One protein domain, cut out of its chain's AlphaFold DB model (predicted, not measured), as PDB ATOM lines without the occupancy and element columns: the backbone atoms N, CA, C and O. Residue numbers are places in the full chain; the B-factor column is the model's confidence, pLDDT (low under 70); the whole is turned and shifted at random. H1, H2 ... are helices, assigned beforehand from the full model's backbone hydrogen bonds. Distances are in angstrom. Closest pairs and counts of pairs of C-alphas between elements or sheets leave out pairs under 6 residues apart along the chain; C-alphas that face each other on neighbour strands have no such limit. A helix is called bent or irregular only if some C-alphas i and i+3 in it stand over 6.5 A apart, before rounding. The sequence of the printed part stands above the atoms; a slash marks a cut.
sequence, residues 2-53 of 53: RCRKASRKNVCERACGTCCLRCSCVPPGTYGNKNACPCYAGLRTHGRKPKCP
ATOM      1  N   ARG A   2     140.195 213.413 239.788       78.50
ATOM      2  CA  ARG A   2     141.020 214.524 240.293       78.50
ATOM      3  C   ARG A   2     142.498 214.180 240.485       78.50
ATOM      4  O   ARG A   2     143.379 214.903 240.043       78.50
ATOM      5  N   CYS A   3     142.752 212.998 241.032       82.81
ATOM      6  CA  CYS A   3     144.088 212.534 241.393       82.81
ATOM      7  C   CYS A   3     144.852 211.835 240.260       82.81
ATOM      8  O   CYS A   3     145.961 211.359 240.476       82.81
ATOM      9  N   ARG A   4     144.300 211.783 239.037       83.12
ATOM     10  CA  ARG A   4     144.870 210.986 237.933       83.12
ATOM     11  C   ARG A   4     146.274 211.443 237.523       83.12
ATOM     12  O   ARG A   4     147.112 210.603 237.215       83.12
ATOM     13  N   LYS A   5     146.518 212.758 237.539       83.00
ATOM     14  CA  LYS A   5     147.821 213.387 237.242       83.00
ATOM     15  C   LYS A   5     148.613 213.766 238.503       83.00
ATOM     16  O   LYS A   5     149.671 214.373 238.393       83.00
ATOM     17  N   ALA A   6     148.108 213.449 239.698       82.69
ATOM     18  CA  ALA A   6     148.814 213.767 240.931       82.69
ATOM     19  C   ALA A   6     150.011 212.822 241.101       82.69
ATOM     20  O   ALA A   6     149.857 211.605 241.020       82.69
ATOM     21  N   SER A   7     151.189 213.382 241.390       84.94
ATOM     22  CA  SER A   7     152.402 212.597 241.668       84.94
ATOM     23  C   SER A   7     152.220 211.682 242.893       84.94
ATOM     24  O   SER A   7     152.656 210.536 242.894       84.94
ATOM     25  N   ARG A   8     151.472 212.143 243.909       87.62
ATOM     26  CA  ARG A   8     151.106 211.363 245.106       87.62
ATOM     27  C   ARG A   8     149.625 210.974 245.086       87.62
ATOM     28  O   ARG A   8     148.808 211.607 245.760       87.62
ATOM     29  N   LYS A   9     149.274 209.934 244.324       88.06
ATOM     30  CA  LYS A   9     147.877 209.483 244.137       88.06
ATOM     31  C   LYS A   9     147.175 209.140 245.456       88.06
ATOM     32  O   LYS A   9     146.139 209.728 245.738       88.06
ATOM     33  N   ASN A  10     147.795 208.321 246.311       89.19
ATOM     34  CA  ASN A  10     147.205 207.877 247.585       89.19
ATOM     35  C   ASN A  10     146.858 209.048 248.524       89.19
ATOM     36  O   ASN A  10     145.801 209.075 249.150       89.19
ATOM     37  N   VAL A  11     147.740 210.053 248.606       89.25
ATOM     38  CA  VAL A  11     147.511 211.252 249.432       89.25
ATOM     39  C   VAL A  11     146.367 212.082 248.859       89.25
ATOM     40  O   VAL A  11     145.498 212.538 249.602       89.25
ATOM     41  N   CYS A  12     146.353 212.256 247.536       88.81
ATOM     42  CA  CYS A  12     145.296 212.983 246.852       88.81
ATOM     43  C   CYS A  12     143.936 212.296 247.035       88.81
ATOM     44  O   CYS A  12     142.966 212.971 247.365       88.81
ATOM     45  N   GLU A  13     143.854 210.972 246.889       89.31
ATOM     46  CA  GLU A  13     142.603 210.225 247.058       89.31
ATOM     47  C   GLU A  13     142.090 210.302 248.493       89.31
ATOM     48  O   GLU A  13     140.909 210.578 248.700       89.31
ATOM     49  N   ARG A  14     142.973 210.184 249.491       89.88
ATOM     50  CA  ARG A  14     142.595 210.333 250.903       89.88
ATOM     51  C   ARG A  14     142.068 211.740 251.210       89.88
ATOM     52  O   ARG A  14     141.028 211.888 251.857       89.88
ATOM     53  N   ALA A  15     142.750 212.780 250.729       90.06
ATOM     54  CA  ALA A  15     142.317 214.165 250.914       90.06
ATOM     55  C   ALA A  15     140.996 214.447 250.179       90.06
ATOM     56  O   ALA A  15     140.060 214.970 250.781       90.06
ATOM     57  N   CYS A  16     140.898 214.031 248.915       88.44
ATOM     58  CA  CYS A  16     139.696 214.145 248.095       88.44
ATOM     59  C   CYS A  16     138.513 213.414 248.736       88.44
ATOM     60  O   CYS A  16     137.433 213.985 248.793       88.44
ATOM     61  N   GLY A  17     138.704 212.204 249.269       88.88
ATOM     62  CA  GLY A  17     137.663 211.451 249.970       88.88
ATOM     63  C   GLY A  17     137.162 212.181 251.214       88.88
ATOM     64  O   GLY A  17     135.960 212.333 251.400       88.88
ATOM     65  N   THR A  18     138.073 212.745 252.012       90.50
ATOM     66  CA  THR A  18     137.696 213.527 253.203       90.50
ATOM     67  C   THR A  18     136.922 214.797 252.829       90.50
ATOM     68  O   THR A  18     135.980 215.187 253.516       90.50
ATOM     69  N   CYS A  19     137.319 215.466 251.747       90.56
ATOM     70  CA  CYS A  19     136.640 216.659 251.246       90.56
ATOM     71  C   CYS A  19     135.295 216.335 250.589       90.56
ATOM     72  O   CYS A  19     134.332 217.070 250.782       90.56
ATOM     73  N   CYS A  20     135.219 215.216 249.870       89.69
ATOM     74  CA  CYS A  20     133.996 214.694 249.277       89.69
ATOM     75  C   CYS A  20     132.983 214.332 250.364       89.69
ATOM     76  O   CYS A  20     131.858 214.791 250.298       89.69
ATOM     77  N   LEU A  21     133.388 213.626 251.423       90.44
ATOM     78  CA  LEU A  21     132.499 213.300 252.546       90.44
ATOM     79  C   LEU A  21     131.950 214.540 253.260       90.44
ATOM     80  O   LEU A  21     130.847 214.510 253.791       90.44
ATOM     81  N   ARG A  22     132.719 215.633 253.290       89.38
ATOM     82  CA  ARG A  22     132.327 216.858 253.997       89.38
ATOM     83  C   ARG A  22     131.488 217.812 253.150       89.38
ATOM     84  O   ARG A  22     130.649 218.514 253.697       89.38
ATOM     85  N   CYS A  23     131.754 217.877 251.849       88.69
ATOM     86  CA  CYS A  23     131.111 218.818 250.930       88.69
ATOM     87  C   CYS A  23     130.155 218.144 249.936       88.69
ATOM     88  O   CYS A  23     129.553 218.843 249.126       88.69
ATOM     89  N   SER A  24     130.088 216.811 249.932       87.69
ATOM     90  CA  SER A  24     129.351 215.960 248.984       87.69
ATOM     91  C   SER A  24     129.558 216.333 247.515       87.69
ATOM     92  O   SER A  24     128.695 216.116 246.672       87.69
ATOM     93  N   CYS A  25     130.718 216.913 247.201       86.94
ATOM     94  CA  CYS A  25     131.022 217.416 245.877       86.94
ATOM     95  C   CYS A  25     132.513 217.331 245.556       86.94
ATOM     96  O   CYS A  25     133.369 217.655 246.385       86.94
ATOM     97  N   VAL A  26     132.812 216.954 244.310       85.38
ATOM     98  CA  VAL A  26     134.163 216.928 243.750       85.38
ATOM     99  C   VAL A  26     134.177 217.703 242.430       85.38
ATOM    100  O   VAL A  26     133.443 217.347 241.509       85.38
ATOM    101  N   PRO A  27     135.019 218.741 242.293       86.06
ATOM    102  CA  PRO A  27     135.088 219.511 241.062       86.06
ATOM    103  C   PRO A  27     135.639 218.681 239.881       86.06
ATOM    104  O   PRO A  27     136.602 217.919 240.045       86.06
ATOM    105  N   PRO A  28     135.079 218.844 238.667       82.50
ATOM    106  CA  PRO A  28     135.479 218.084 237.485       82.50
ATOM    107  C   PRO A  28     136.839 218.536 236.934       82.50
ATOM    108  O   PRO A  28     137.204 219.712 237.017       82.50
ATOM    109  N   GLY A  29     137.604 217.599 236.363       82.44
ATOM    110  CA  GLY A  29     138.957 217.812 235.813       82.44
ATOM    111  C   GLY A  29     140.085 217.324 236.735       82.44
ATOM    112  O   GLY A  29     139.815 216.748 237.787       82.44
ATOM    113  N   THR A  30     141.348 217.559 236.371       78.31
ATOM    114  CA  THR A  30     142.535 217.223 237.197       78.31
ATOM    115  C   THR A  30     143.131 218.419 237.942       78.31
ATOM    116  O   THR A  30     143.880 218.228 238.890       78.31
ATOM    117  N   TYR A  31     142.827 219.643 237.508       74.31
ATOM    118  CA  TYR A  31     143.331 220.900 238.067       74.31
ATOM    119  C   TYR A  31     142.279 222.003 237.853       74.31
ATOM    120  O   TYR A  31     141.437 221.866 236.966       74.31
ATOM    121  N   GLY A  32     142.298 223.086 238.635       75.19
ATOM    122  CA  GLY A  32     141.382 224.230 238.439       75.19
ATOM    123  C   GLY A  32     139.953 223.990 238.946       75.19
ATOM    124  O   GLY A  32     139.781 223.264 239.908       75.19
ATOM    125  N   ASN A  33     138.914 224.608 238.375       80.62
ATOM    126  CA  ASN A  33     137.479 224.315 238.620       80.62
ATOM    127  C   ASN A  33     136.971 224.306 240.072       80.62
ATOM    128  O   ASN A  33     135.923 223.739 240.372       80.62
ATOM    129  N   LYS A  34     137.679 224.968 240.984       79.12
ATOM    130  CA  LYS A  34     137.273 225.101 242.388       79.12
ATOM    131  C   LYS A  34     135.969 225.896 242.550       79.12
ATOM    132  O   LYS A  34     135.247 225.668 243.511       79.12
ATOM    133  N   ASN A  35     135.622 226.728 241.567       80.94
ATOM    134  CA  ASN A  35     134.358 227.469 241.514       80.94
ATOM    135  C   ASN A  35     133.134 226.556 241.389       80.94
ATOM    136  O   ASN A  35     132.064 226.925 241.852       80.94
ATOM    137  N   ALA A  36     133.292 225.360 240.806       85.56
ATOM    138  CA  ALA A  36     132.198 224.398 240.714       85.56
ATOM    139  C   ALA A  36     131.753 223.922 242.101       85.56
ATOM    140  O   ALA A  36     130.580 223.618 242.280       85.56
ATOM    141  N   CYS A  37     132.676 223.882 243.074       86.75
ATOM    142  CA  CYS A  37     132.348 223.549 244.453       86.75
ATOM    143  C   CYS A  37     133.092 224.414 245.478       86.75
ATOM    144  O   CYS A  37     134.205 224.072 245.896       86.75
ATOM    145  N   PRO A  38     132.454 225.506 245.949       87.50
ATOM    146  CA  PRO A  38     133.080 226.463 246.857       87.50
ATOM    147  C   PRO A  38     133.428 225.847 248.218       87.50
ATOM    148  O   PRO A  38     134.465 226.182 248.783       87.50
ATOM    149  N   CYS A  39     132.646 224.877 248.715       89.06
ATOM    150  CA  CYS A  39     132.979 224.143 249.943       89.06
ATOM    151  C   CYS A  39     134.315 223.391 249.812       89.06
ATOM    152  O   CYS A  39     135.182 223.491 250.679       89.06
ATOM    153  N   TYR A  40     134.530 222.701 248.686       88.38
ATOM    154  CA  TYR A  40     135.773 221.975 248.414       88.38
ATOM    155  C   TYR A  40     136.972 222.936 248.314       88.38
ATOM    156  O   TYR A  40     138.068 222.628 248.780       88.38
ATOM    157  N   ALA A  41     136.759 224.128 247.752       88.06
ATOM    158  CA  ALA A  41     137.771 225.177 247.640       88.06
ATOM    159  C   ALA A  41     138.118 225.842 248.985       88.06
ATOM    160  O   ALA A  41     139.279 226.177 249.229       88.06
ATOM    161  N   GLY A  42     137.113 226.041 249.840       87.56
ATOM    162  CA  GLY A  42     137.223 226.756 251.113       87.56
ATOM    163  C   GLY A  42     137.779 225.918 252.263       87.56
ATOM    164  O   GLY A  42     138.151 226.466 253.302       87.56
ATOM    165  N   LEU A  43     137.877 224.598 252.102       88.50
ATOM    166  CA  LEU A  43     138.452 223.725 253.118       88.50
ATOM    167  C   LEU A  43     139.959 223.955 253.256       88.50
ATOM    168  O   LEU A  43     140.748 223.707 252.341       88.50
ATOM    169  N   ARG A  44     140.368 224.378 254.453       90.31
ATOM    170  CA  ARG A  44     141.764 224.652 254.802       90.31
ATOM    171  C   ARG A  44     142.244 223.712 255.901       90.31
ATOM    172  O   ARG A  44     141.464 223.228 256.721       90.31
ATOM    173  N   THR A  45     143.536 223.414 255.890       89.38
ATOM    174  CA  THR A  45     144.215 222.759 257.009       89.38
ATOM    175  C   THR A  45     144.515 223.783 258.104       89.38
ATOM    176  O   THR A  45     144.408 224.990 257.879       89.38
ATOM    177  N   HIS A  46     144.943 223.316 259.279       89.19
ATOM    178  CA  HIS A  46     145.339 224.189 260.391       89.19
ATOM    179  C   HIS A  46     146.415 225.220 259.986       89.19
ATOM    180  O   HIS A  46     146.403 226.357 260.439       89.19
ATOM    181  N   GLY A  47     147.287 224.873 259.031       90.94
ATOM    182  CA  GLY A  47     148.296 225.778 258.470       90.94
ATOM    183  C   GLY A  47     147.777 226.766 257.417       90.94
ATOM    184  O   GLY A  47     148.570 227.247 256.613       90.94
ATOM    185  N   ARG A  48     146.459 227.011 257.337       87.88
ATOM    186  CA  ARG A  48     145.798 227.870 256.328       87.88
ATOM    187  C   ARG A  48     146.055 227.468 254.866       87.88
ATOM    188  O   ARG A  48     145.740 228.241 253.956       87.88
ATOM    189  N   LYS A  49     146.558 226.259 254.607       88.44
ATOM    190  CA  LYS A  49     146.759 225.728 253.249       88.44
ATOM    191  C   LYS A  49     145.480 225.055 252.740       88.44
ATOM    192  O   LYS A  49     144.726 224.534 253.562       88.44
ATOM    193  N   PRO A  50     145.225 225.033 251.420       88.25
ATOM    194  CA  PRO A  50     144.119 224.267 250.853       88.25
ATOM    195  C   PRO A  50     144.226 222.802 251.286       88.25
ATOM    196  O   PRO A  50     145.272 222.179 251.105       88.25
ATOM    197  N   LYS A  51     143.169 222.269 251.904       86.38
ATOM    198  CA  LYS A  51     143.120 220.863 252.334       86.38
ATOM    199  C   LYS A  51     142.827 219.937 251.158       86.38
ATOM    200  O   LYS A  51     143.354 218.831 251.107       86.38
ATOM    201  N   CYS A  52     141.969 220.383 250.248       86.25
ATOM    202  CA  CYS A  52     141.470 219.571 249.151       86.25
ATOM    203  C   CYS A  52     142.312 219.767 247.879       86.25
ATOM    204  O   CYS A  52     142.678 220.913 247.585       86.25
ATOM    205  N   PRO A  53     142.621 218.682 247.143       82.44
ATOM    206  CA  PRO A  53     143.437 218.734 245.930       82.44
ATOM    207  C   PRO A  53     142.744 219.451 244.765       82.44
ATOM    208  O   PRO A  53     141.582 219.101 244.450       82.44
TER     209      PRO A  53
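Overview. This is residues 2 to 53 of the 53 residues of the protein "Gibberellin-regulated protein 9" of Dendrobium catenatum (UniProt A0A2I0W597). One helix of 15 residues, H2, forms one side of a small body, with two very short helices near its two ends, H1 by its start and H3 by its last residues; the rest of the printed part has no named element. The stretch of residues 24 to 37, with no named element, folds back from the end of H2 toward H1 and returns to H3, and the tail after H3 swings out round His 46 and Gly 47 and folds back toward the middle, ending at Pro 53. The printed part has 52 residues with three named helices, in the order H1, H2, H3 along the chain, and no named strand. The class is all helix, though under half of the residues, 24 of the 52, are in named elements. The whole is compact, with a radius of gyration of the C-alphas of 10.1 A, and rounded, with spans of 24 by 22 by 18 A.

Arrangement. Start at the first printed residue, where H1 takes in residues 2 to 5. A tight link of 3 residues leads from it to H2, residues 9 to 23. H1 and H2 touch, with 5 pairs of C-alphas within 8 A; look for the closest at Cys 3 and Lys 9, whose C-alphas are 5.6 A apart. The centres of these two helices are 11.5 A apart. Go on past Cys 23 and you cross a long link of 14 residues before H3, residues 38 to 42. H2 touches H3 with residues 19 to 23 alone, and 4 pairs of C-alphas are within 8 A. The closest C-alphas of the two are those of Cys 23 and Cys 39, 5.7 A apart, while the centres are 12.7 A apart. H1 and H3 are apart. Look at the backbone N and O atoms of H2 and H3, and you find each O of residue i within hydrogen-bond range of N of residue i+4 for the pairs inside the helix. H1, with 4 residues, is too short for such a pair, and of its one pair of O i and N i+3, 0 are within range.

Along the chain. Find C-alpha 2 at (141.020, 214.524, 240.293), where H1 begins. It runs from Arg 2 to Lys 5 and is irregular: C-alphas 2 and 5 are 7.5 A apart, against about 5 A in a regular helix. Then find C-alpha 9 at (147.877, 209.483, 244.137); from there H2 runs from Lys 9 to Cys 23, 20.4 A from first to last C-alpha, and ends with C-alpha 23 at (131.111, 218.818, 250.930). It is the longest helix by residues. H3 runs from Pro 38 to Gly 42, 5.9 A from first to last C-alpha, and its last C-alpha is at (137.223, 226.756, 251.113).

Size, cuts and confidence. The two C-alphas farthest apart are those of Gly 29 and His 46, 26.2 A. The first and last printed C-alphas, those of Arg 2 and Pro 53, are 7.4 A apart. The printed part begins at residue 2 and ends at residue 53, the last residue of the chain, and it has no cut. The long link is the one from H2 to H3, residues 24 to 37, and its C-alphas lie 7 to 12 A from the mean of all C-alphas. Read the B-factor column for the confidence of this predicted model: the mean pLDDT of the printed part is 86.2, and no printed residue is under 70. The mean pLDDT is 82 in H1, 89 in H2 and 88 in H3.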